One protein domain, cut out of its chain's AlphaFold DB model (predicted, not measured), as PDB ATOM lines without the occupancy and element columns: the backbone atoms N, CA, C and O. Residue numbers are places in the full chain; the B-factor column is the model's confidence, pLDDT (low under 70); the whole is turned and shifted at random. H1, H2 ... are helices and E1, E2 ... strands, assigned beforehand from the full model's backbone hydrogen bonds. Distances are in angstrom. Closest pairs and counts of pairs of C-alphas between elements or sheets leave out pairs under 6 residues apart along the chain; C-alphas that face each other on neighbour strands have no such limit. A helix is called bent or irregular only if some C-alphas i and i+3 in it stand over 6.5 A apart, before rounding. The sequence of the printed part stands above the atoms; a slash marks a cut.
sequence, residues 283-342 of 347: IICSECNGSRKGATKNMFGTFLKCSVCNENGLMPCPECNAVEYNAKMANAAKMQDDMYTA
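This is residues 283 to 342 of the 347 residues of the protein "Hypothetical protein" of Haptolina ericina (UniProt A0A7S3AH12). One helix, H1, folds back beside a long strip of loops and short strands, like one arm of a narrow V whose corner is the turn after E3. In the strip, the hairpin of E1 and E2 makes the far end, and E3 with residues 283 to 284 beside it makes the end near the corner; the last part of H1 and the tail after it, residues 336 to 342, stick out free. The printed part has 60 residues, with three named strands and then one named helix, in the order E1, E2, E3, H1; E1 and E2 form a sheet of two antiparallel strands, and the class is mixed, helices and strands. It is only just compact, close to loose, with a radius of gyration of the C-alphas of 12.2 A, and only just flat, spanning 38 by 25 by 14 A.

Start at C-alpha 283, at (37.387, -36.819, 12.230), and go on to C-alpha 293 at (52.561, -39.933, 17.114), where E1 begins; it holds residues 293 to 297 and is 9.0 A long. E2, residues 303 to 305, measures 6.6 A, and E3, residues 314 to 316, measures 7.0 A. Then find C-alpha 322 at (29.324, -40.141, 20.955): from there H1, residues 322 to 340, runs 27.3 A to C-alpha 340 at (51.497, -41.131, 36.798).

Look first at the hairpin of E1 and E2, antiparallel neighbours whose directions stand at 129 degrees. C-alphas 297 and 303 face each other at 4.2 A. Across the pair, N 294 and O 304 are within hydrogen-bond range at 2.7 A, and N 304 and O 296 at 2.9 A. E3 pairs with no named strand, but residues 283 to 284 form a short antiparallel pairing with its residues 314 to 315. Next, compare E3 with H1: their closest C-alphas, those of Pro 316 and Tyr 325, are 5.3 A apart. E1 and E2 are each apart from both E3 and H1. Within H1, which is not bent, 14 of 15 O i to N i+4 pairs are within hydrogen-bond range.

The two C-alphas farthest apart are those of Phe 300 and Cys 320, at 38.6 A. The printed part has no cut. The links from E1 to E2 and from E3 to H1 are tight, the link from E2 to E3 is short, and no link is long. In the B-factor column you will find a mean pLDDT of 75.3 for the printed part of this model; it is under 70 at residue 320, residues 322 to 324 and residues 331 to 342.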
ATOM      1  N   ILE A 283      36.634 -38.063  12.289       86.44
ATOM      2  CA  ILE A 283      37.387 -36.819  12.230       86.44
ATOM      3  C   ILE A 283      38.872 -37.114  12.402       86.44
ATOM      4  O   ILE A 283      39.264 -38.144  12.963       86.44
ATOM      5  N   ILE A 284      39.706 -36.203  11.908       87.25
ATOM      6  CA  ILE A 284      41.147 -36.250  12.154       87.25
ATOM      7  C   ILE A 284      41.377 -36.190  13.661       87.25
ATOM      8  O   ILE A 284      40.696 -35.458  14.380       87.25
ATOM      9  N   CYS A 285      42.318 -36.994  14.146       88.88
ATOM     10  CA  CYS A 285      42.581 -37.062  15.568       88.88
ATOM     11  C   CYS A 285      43.078 -35.743  16.138       88.88
ATOM     12  O   CYS A 285      44.105 -35.257  15.688       88.88
ATOM     13  N   SER A 286      42.394 -35.214  17.155       84.56
ATOM     14  CA  SER A 286      42.763 -33.966  17.830       84.56
ATOM     15  C   SER A 286      44.055 -34.076  18.644       84.56
ATOM     16  O   SER A 286      44.753 -33.086  18.807       84.56
ATOM     17  N   GLU A 287      44.404 -35.278  19.113       84.88
ATOM     18  CA  GLU A 287      45.604 -35.498  19.934       84.88
ATOM     19  C   GLU A 287      46.888 -35.585  19.106       84.88
ATOM     20  O   GLU A 287      47.950 -35.139  19.531       84.88
ATOM     21  N   CYS A 288      46.818 -36.190  17.917       89.12
ATOM     22  CA  CYS A 288      47.995 -36.378  17.065       89.12
ATOM     23  C   CYS A 288      47.918 -35.638  15.727       89.12
ATOM     24  O   CYS A 288      48.845 -35.762  14.924       89.12
ATOM     25  N   ASN A 289      46.829 -34.921  15.448       87.88
ATOM     26  CA  ASN A 289      46.529 -34.284  14.160       87.88
ATOM     27  C   ASN A 289      46.724 -35.233  12.967       87.88
ATOM     28  O   ASN A 289      47.264 -34.862  11.929       87.88
ATOM     29  N   GLY A 290      46.357 -36.506  13.147       85.00
ATOM     30  CA  GLY A 290      46.523 -37.559  12.141       85.00
ATOM     31  C   GLY A 290      47.945 -38.122  11.996       85.00
ATOM     32  O   GLY A 290      48.148 -39.086  11.263       85.00
ATOM     33  N   SER A 291      48.940 -37.598  12.724       86.50
ATOM     34  CA  SER A 291      50.341 -38.048  12.632       86.50
ATOM     35  C   SER A 291      50.596 -39.438  13.228       86.50
ATOM     36  O   SER A 291      51.639 -40.041  12.962       86.50
ATOM     37  N   ARG A 292      49.657 -39.942  14.044       86.69
ATOM     38  CA  ARG A 292      49.736 -41.195  14.822       86.69
ATOM     39  C   ARG A 292      50.865 -41.229  15.853       86.69
ATOM     40  O   ARG A 292      51.108 -42.277  16.450       86.69
ATOM     41  N   LYS A 293      51.532 -40.097  16.086       86.31
ATOM     42  CA  LYS A 293      52.561 -39.933  17.114       86.31
ATOM     43  C   LYS A 293      51.886 -39.484  18.406       86.31
ATOM     44  O   LYS A 293      51.178 -38.485  18.415       86.31
ATOM     45  N   GLY A 294      52.067 -40.253  19.471       80.75
ATOM     46  CA  GLY A 294      51.704 -39.865  20.827       80.75
ATOM     47  C   GLY A 294      52.686 -38.833  21.381       80.75
ATOM     48  O   GLY A 294      53.794 -38.679  20.867       80.75
ATOM     49  N   ALA A 295      52.281 -38.135  22.441       74.56
ATOM     50  CA  ALA A 295      53.097 -37.099  23.080       74.56
ATOM     51  C   ALA A 295      54.380 -37.659  23.728       74.56
ATOM     52  O   ALA A 295      55.403 -36.978  23.790       74.56
ATOM     53  N   THR A 296      54.343 -38.918  24.169       76.75
ATOM     54  CA  THR A 296      55.444 -39.567  24.886       76.75
ATOM     55  C   THR A 296      56.412 -40.262  23.927       76.75
ATOM     56  O   THR A 296      56.006 -40.955  22.989       76.75
ATOM     57  N   LYS A 297      57.716 -40.111  24.179       78.75
ATOM     58  CA  LYS A 297      58.784 -40.854  23.495       78.75
ATOM     59  C   LYS A 297      59.245 -42.028  24.352       78.75
ATOM     60  O   LYS A 297      59.262 -41.935  25.574       78.75
ATOM     61  N   ASN A 298      59.653 -43.117  23.712       75.25
ATOM     62  CA  ASN A 298      60.375 -44.186  24.397       75.25
ATOM     63  C   ASN A 298      61.808 -43.738  24.756       75.25
ATOM     64  O   ASN A 298      62.292 -42.711  24.272       75.25
ATOM     65  N   MET A 299      62.519 -44.542  25.556       72.81
ATOM     66  CA  MET A 299      63.930 -44.300  25.919       72.81
ATOM     67  C   MET A 299      64.871 -44.127  24.713       72.81
ATOM     68  O   MET A 299      65.940 -43.548  24.849       72.81
ATOM     69  N   PHE A 300      64.469 -44.595  23.530       77.50
ATOM     70  CA  PHE A 300      65.227 -44.496  22.282       77.50
ATOM     71  C   PHE A 300      64.835 -43.270  21.433       77.50
ATOM     72  O   PHE A 300      65.156 -43.202  20.249       77.50
ATOM     73  N   GLY A 301      64.096 -42.308  21.999       74.12
ATOM     74  CA  GLY A 301      63.726 -41.052  21.337       74.12
ATOM     75  C   GLY A 301      62.635 -41.172  20.261       74.12
ATOM     76  O   GLY A 301      62.326 -40.182  19.593       74.12
ATOM     77  N   THR A 302      62.025 -42.348  20.103       81.75
ATOM     78  CA  THR A 302      60.944 -42.606  19.140       81.75
ATOM     79  C   THR A 302      59.588 -42.329  19.783       81.75
ATOM     80  O   THR A 302      59.322 -42.782  20.894       81.75
ATOM     81  N   PHE A 303      58.714 -41.603  19.085       78.56
ATOM     82  CA  PHE A 303      57.350 -41.342  19.553       78.56
ATOM     83  C   PHE A 303      56.546 -42.642  19.654       78.56
ATOM     84  O   PHE A 303      56.544 -43.449  18.721       78.56
ATOM     85  N   LEU A 304      55.843 -42.828  20.772       82.69
ATOM     86  CA  LEU A 304      54.874 -43.910  20.919       82.69
ATOM     87  C   LEU A 304      53.696 -43.696  19.961       82.69
ATOM     88  O   LEU A 304      53.483 -42.597  19.449       82.69
ATOM     89  N   LYS A 305      52.929 -44.751  19.687       83.44
ATOM     90  CA  LYS A 305      51.714 -44.623  18.873       83.44
ATOM     91  C   LYS A 305      50.643 -43.874  19.665       83.44
ATOM     92  O   LYS A 305      50.504 -44.086  20.865       83.44
ATOM     93  N   CYS A 306      49.888 -43.014  18.987       84.38
ATOM     94  CA  CYS A 306      48.719 -42.373  19.579       84.38
ATOM     95  C   CYS A 306      47.717 -43.451  20.032       84.38
ATOM     96  O   CYS A 306      47.344 -44.319  19.243       84.38
ATOM     97  N   SER A 307      47.301 -43.394  21.297       82.25
ATOM     98  CA  SER A 307      46.358 -44.339  21.913       82.25
ATOM     99  C   SER A 307      44.897 -44.063  21.546       82.25
ATOM    100  O   SER A 307      44.025 -44.890  21.800       82.25
ATOM    101  N   VAL A 308      44.628 -42.902  20.944       82.94
ATOM    102  CA  VAL A 308      43.274 -42.376  20.731       82.94
ATOM    103  C   VAL A 308      42.767 -42.638  19.312       82.94
ATOM    104  O   VAL A 308      41.581 -42.895  19.098       82.94
ATOM    105  N   CYS A 309      43.651 -42.597  18.314       87.69
ATOM    106  CA  CYS A 309      43.278 -42.745  16.910       87.69
ATOM    107  C   CYS A 309      43.467 -44.169  16.380       87.69
ATOM    108  O   CYS A 309      44.199 -44.978  16.942       87.69
ATOM    109  N   ASN A 310      42.827 -44.475  15.253       82.94
ATOM    110  CA  ASN A 310      43.072 -45.716  14.520       82.94
ATOM    111  C   ASN A 310      44.360 -45.650  13.667       82.94
ATOM    112  O   ASN A 310      45.107 -44.668  13.689       82.94
ATOM    113  N   GLU A 311      44.601 -46.693  12.872       84.56
ATOM    114  CA  GLU A 311      45.774 -46.830  11.994       84.56
ATOM    115  C   GLU A 311      45.916 -45.720  10.944       84.56
ATOM    116  O   GLU A 311      47.022 -45.515  10.440       84.56
ATOM    117  N   ASN A 312      44.831 -44.985  10.681       84.50
ATOM    118  CA  ASN A 312      44.750 -43.877   9.732       84.50
ATOM    119  C   ASN A 312      44.791 -42.501  10.415       84.50
ATOM    120  O   ASN A 312      44.630 -41.486   9.745       84.50
ATOM    121  N   GLY A 313      44.990 -42.434  11.737       85.94
ATOM    122  CA  GLY A 313      45.014 -41.152  12.445       85.94
ATOM    123  C   GLY A 313      43.629 -40.530  12.651       85.94
ATOM    124  O   GLY A 313      43.529 -39.328  12.890       85.94
ATOM    125  N   LEU A 314      42.566 -41.335  12.569       90.06
ATOM    126  CA  LEU A 314      41.177 -40.891  12.679       90.06
ATOM    127  C   LEU A 314      40.540 -41.349  13.994       90.06
ATOM    128  O   LEU A 314      40.880 -42.402  14.546       90.06
ATOM    129  N   MET A 315      39.573 -40.573  14.472       85.00
ATOM    130  CA  MET A 315      38.737 -40.888  15.634       85.00
ATOM    131  C   MET A 315      37.256 -40.751  15.280       85.00
ATOM    132  O   MET A 315      36.925 -40.034  14.335       85.00
ATOM    133  N   PRO A 316      36.366 -41.474  15.987       82.06
ATOM    134  CA  PRO A 316      34.928 -41.361  15.770       82.06
ATOM    135  C   PRO A 316      34.486 -39.903  15.907       82.06
ATOM    136  O   PRO A 316      35.051 -39.161  16.707       82.06
ATOM    137  N   CYS A 317      33.501 -39.469  15.128       81.75
ATOM    138  CA  CYS A 317      32.947 -38.133  15.296       81.75
ATOM    139  C   CYS A 317      32.199 -38.064  16.643       81.75
ATOM    140  O   CYS A 317      31.334 -38.909  16.878       81.75
ATOM    141  N   PRO A 318      32.479 -37.079  17.510       77.75
ATOM    142  CA  PRO A 318      31.811 -36.949  18.808       77.75
ATOM    143  C   PRO A 318      30.303 -36.717  18.690       77.75
ATOM    144  O   PRO A 318      29.559 -37.146  19.561       77.75
ATOM    145  N   GLU A 319      29.851 -36.073  17.614       74.25
ATOM    146  CA  GLU A 319      28.430 -35.777  17.387       74.25
ATOM    147  C   GLU A 319      27.678 -36.959  16.776       74.25
ATOM    148  O   GLU A 319      26.488 -37.126  17.003       74.25
ATOM    149  N   CYS A 320      28.374 -37.812  16.028       68.06
ATOM    150  CA  CYS A 320      27.736 -38.866  15.232       68.06
ATOM    151  C   CYS A 320      27.944 -40.255  15.826       68.06
ATOM    152  O   CYS A 320      27.304 -41.218  15.414       68.06
ATOM    153  N   ASN A 321      28.900 -40.378  16.743       71.94
ATOM    154  CA  ASN A 321      29.254 -41.614  17.412       71.94
ATOM    155  C   ASN A 321      29.804 -41.305  18.817       71.94
ATOM    156  O   ASN A 321      30.937 -41.650  19.163       71.94
ATOM    157  N   ALA A 322      28.981 -40.614  19.614       66.31
ATOM    158  CA  ALA A 322      29.324 -40.141  20.955       66.31
ATOM    159  C   ALA A 322      29.752 -41.278  21.894       66.31
ATOM    160  O   ALA A 322      30.690 -41.122  22.670       66.31
ATOM    161  N   VAL A 323      29.110 -42.447  21.800       65.56
ATOM    162  CA  VAL A 323      29.423 -43.611  22.646       65.56
ATOM    163  C   VAL A 323      30.842 -44.118  22.382       65.56
ATOM    164  O   VAL A 323      31.624 -44.286  23.318       65.56
ATOM    165  N   GLU A 324      31.208 -44.323  21.114       68.88
ATOM    166  CA  GLU A 324      32.543 -44.812  20.758       68.88
ATOM    167  C   GLU A 324      33.617 -43.734  20.958       68.88
ATOM    168  O   GLU A 324      34.723 -44.040  21.406       68.88
ATOM    169  N   TYR A 325      33.285 -42.466  20.692       77.69
ATOM    170  CA  TYR A 325      34.149 -41.328  21.006       77.69
ATOM    171  C   TYR A 325      34.477 -41.276  22.505       77.69
ATOM    172  O   TYR A 325      35.650 -41.279  22.881       77.69
ATOM    173  N   ASN A 326      33.456 -41.308  23.366       72.38
ATOM    174  CA  ASN A 326      33.619 -41.232  24.817       72.38
ATOM    175  C   ASN A 326      34.385 -42.440  25.371       72.38
ATOM    176  O   ASN A 326      35.248 -42.270  26.230       72.38
ATOM    177  N   ALA A 327      34.143 -43.646  24.847       73.44
ATOM    178  CA  ALA A 327      34.899 -44.836  25.233       73.44
ATOM    179  C   ALA A 327      36.397 -44.710  24.898       73.44
ATOM    180  O   ALA A 327      37.249 -45.077  25.710       73.44
ATOM    181  N   LYS A 328      36.743 -44.151  23.729       72.50
ATOM    182  CA  LYS A 328      38.146 -43.910  23.359       72.50
ATOM    183  C   LYS A 328      38.807 -42.843  24.228       72.50
ATOM    184  O   LYS A 328      39.945 -43.045  24.646       72.50
ATOM    185  N   MET A 329      38.099 -41.760  24.542       75.88
ATOM    186  CA  MET A 329      38.615 -40.706  25.425       75.88
ATOM    187  C   MET A 329      38.802 -41.199  26.863       75.88
ATOM    188  O   MET A 329      39.827 -40.920  27.479       75.88
ATOM    189  N   ALA A 330      37.874 -42.010  27.376       73.56
ATOM    190  CA  ALA A 330      37.989 -42.610  28.703       73.56
ATOM    191  C   ALA A 330      39.179 -43.582  28.804       73.56
ATOM    192  O   ALA A 330      39.894 -43.585  29.804       73.56
ATOM    193  N   ASN A 331      39.428 -44.383  27.764       68.25
ATOM    194  CA  ASN A 331      40.589 -45.275  27.723       68.25
ATOM    195  C   ASN A 331      41.913 -44.502  27.623       68.25
ATOM    196  O   ASN A 331      42.895 -44.893  28.249       68.25
ATOM    197  N   ALA A 332      41.937 -43.392  26.880       67.19
ATOM    198  CA  ALA A 332      43.102 -42.517  26.795       67.19
ATOM    199  C   ALA A 332      43.439 -41.861  28.145       67.19
ATOM    200  O   ALA A 332      44.605 -41.844  28.533       67.19
ATOM    201  N   ALA A 333      42.418 -41.398  28.873       65.75
ATOM    202  CA  ALA A 333      42.569 -40.814  30.205       65.75
ATOM    203  C   ALA A 333      43.088 -41.840  31.228       65.75
ATOM    204  O   ALA A 333      44.044 -41.561  31.946       65.75
ATOM    205  N   LYS A 334      42.548 -43.069  31.225       62.16
ATOM    206  CA  LYS A 334      43.045 -44.158  32.089       62.16
ATOM    207  C   LYS A 334      44.519 -44.489  31.837       62.16
ATOM    208  O   LYS A 334      45.274 -44.668  32.782       62.16
ATOM    209  N   MET A 335      44.949 -44.507  30.574       58.72
ATOM    210  CA  MET A 335      46.357 -44.741  30.227       58.72
ATOM    211  C   MET A 335      47.298 -43.613  30.677       58.72
ATOM    212  O   MET A 335      48.487 -43.865  30.868       58.72
ATOM    213  N   GLN A 336      46.802 -42.380  30.825       57.12
ATOM    214  CA  GLN A 336      47.583 -41.270  31.377       57.12
ATOM    215  C   GLN A 336      47.685 -41.358  32.906       57.12
ATOM    216  O   GLN A 336      48.778 -41.166  33.436       57.12
ATOM    217  N   ASP A 337      46.604 -41.724  33.602       56.16
ATOM    218  CA  ASP A 337      46.605 -41.904  35.062       56.16
ATOM    219  C   ASP A 337      47.483 -43.087  35.511       56.16
ATOM    220  O   ASP A 337      48.256 -42.961  36.467       56.16
ATOM    221  N   ASP A 338      47.459 -44.207  34.781       54.44
ATOM    222  CA  ASP A 338      48.315 -45.375  35.052       54.44
ATOM    223  C   ASP A 338      49.815 -45.067  34.842       54.44
ATOM    224  O   ASP A 338      50.684 -45.706  35.437       54.44
ATOM    225  N   MET A 339      50.146 -44.054  34.030       49.31
ATOM    226  CA  MET A 339      51.527 -43.604  33.807       49.31
ATOM    227  C   MET A 339      52.045 -42.699  34.943       49.31
ATOM    228  O   MET A 339      53.252 -42.646  35.168       49.31
ATOM    229  N   TYR A 340      51.153 -42.013  35.670       50.31
ATOM    230  CA  TYR A 340      51.497 -41.131  36.798       50.31
ATOM    231  C   TYR A 340      51.404 -41.808  38.176       50.31
ATOM    232  O   TYR A 340      51.899 -41.254  39.156       50.31
ATOM    233  N   THR A 341      50.805 -42.999  38.266       47.22
ATOM    234  CA  THR A 341      50.596 -43.730  39.531       47.22
ATOM    235  C   THR A 341      51.508 -44.944  39.720       47.22
ATOM    236  O   THR A 341      51.423 -45.614  40.751       47.22
ATOM    237  N   ALA A 342      52.429 -45.215  38.790       41.31
ATOM    238  CA  ALA A 342      53.446 -46.243  38.989       41.31
ATOM    239  C   ALA A 342      54.369 -45.847  40.166       41.31
ATOM    240  O   ALA A 342      55.037 -44.811  40.087       41.31
TER     241      ALA A 342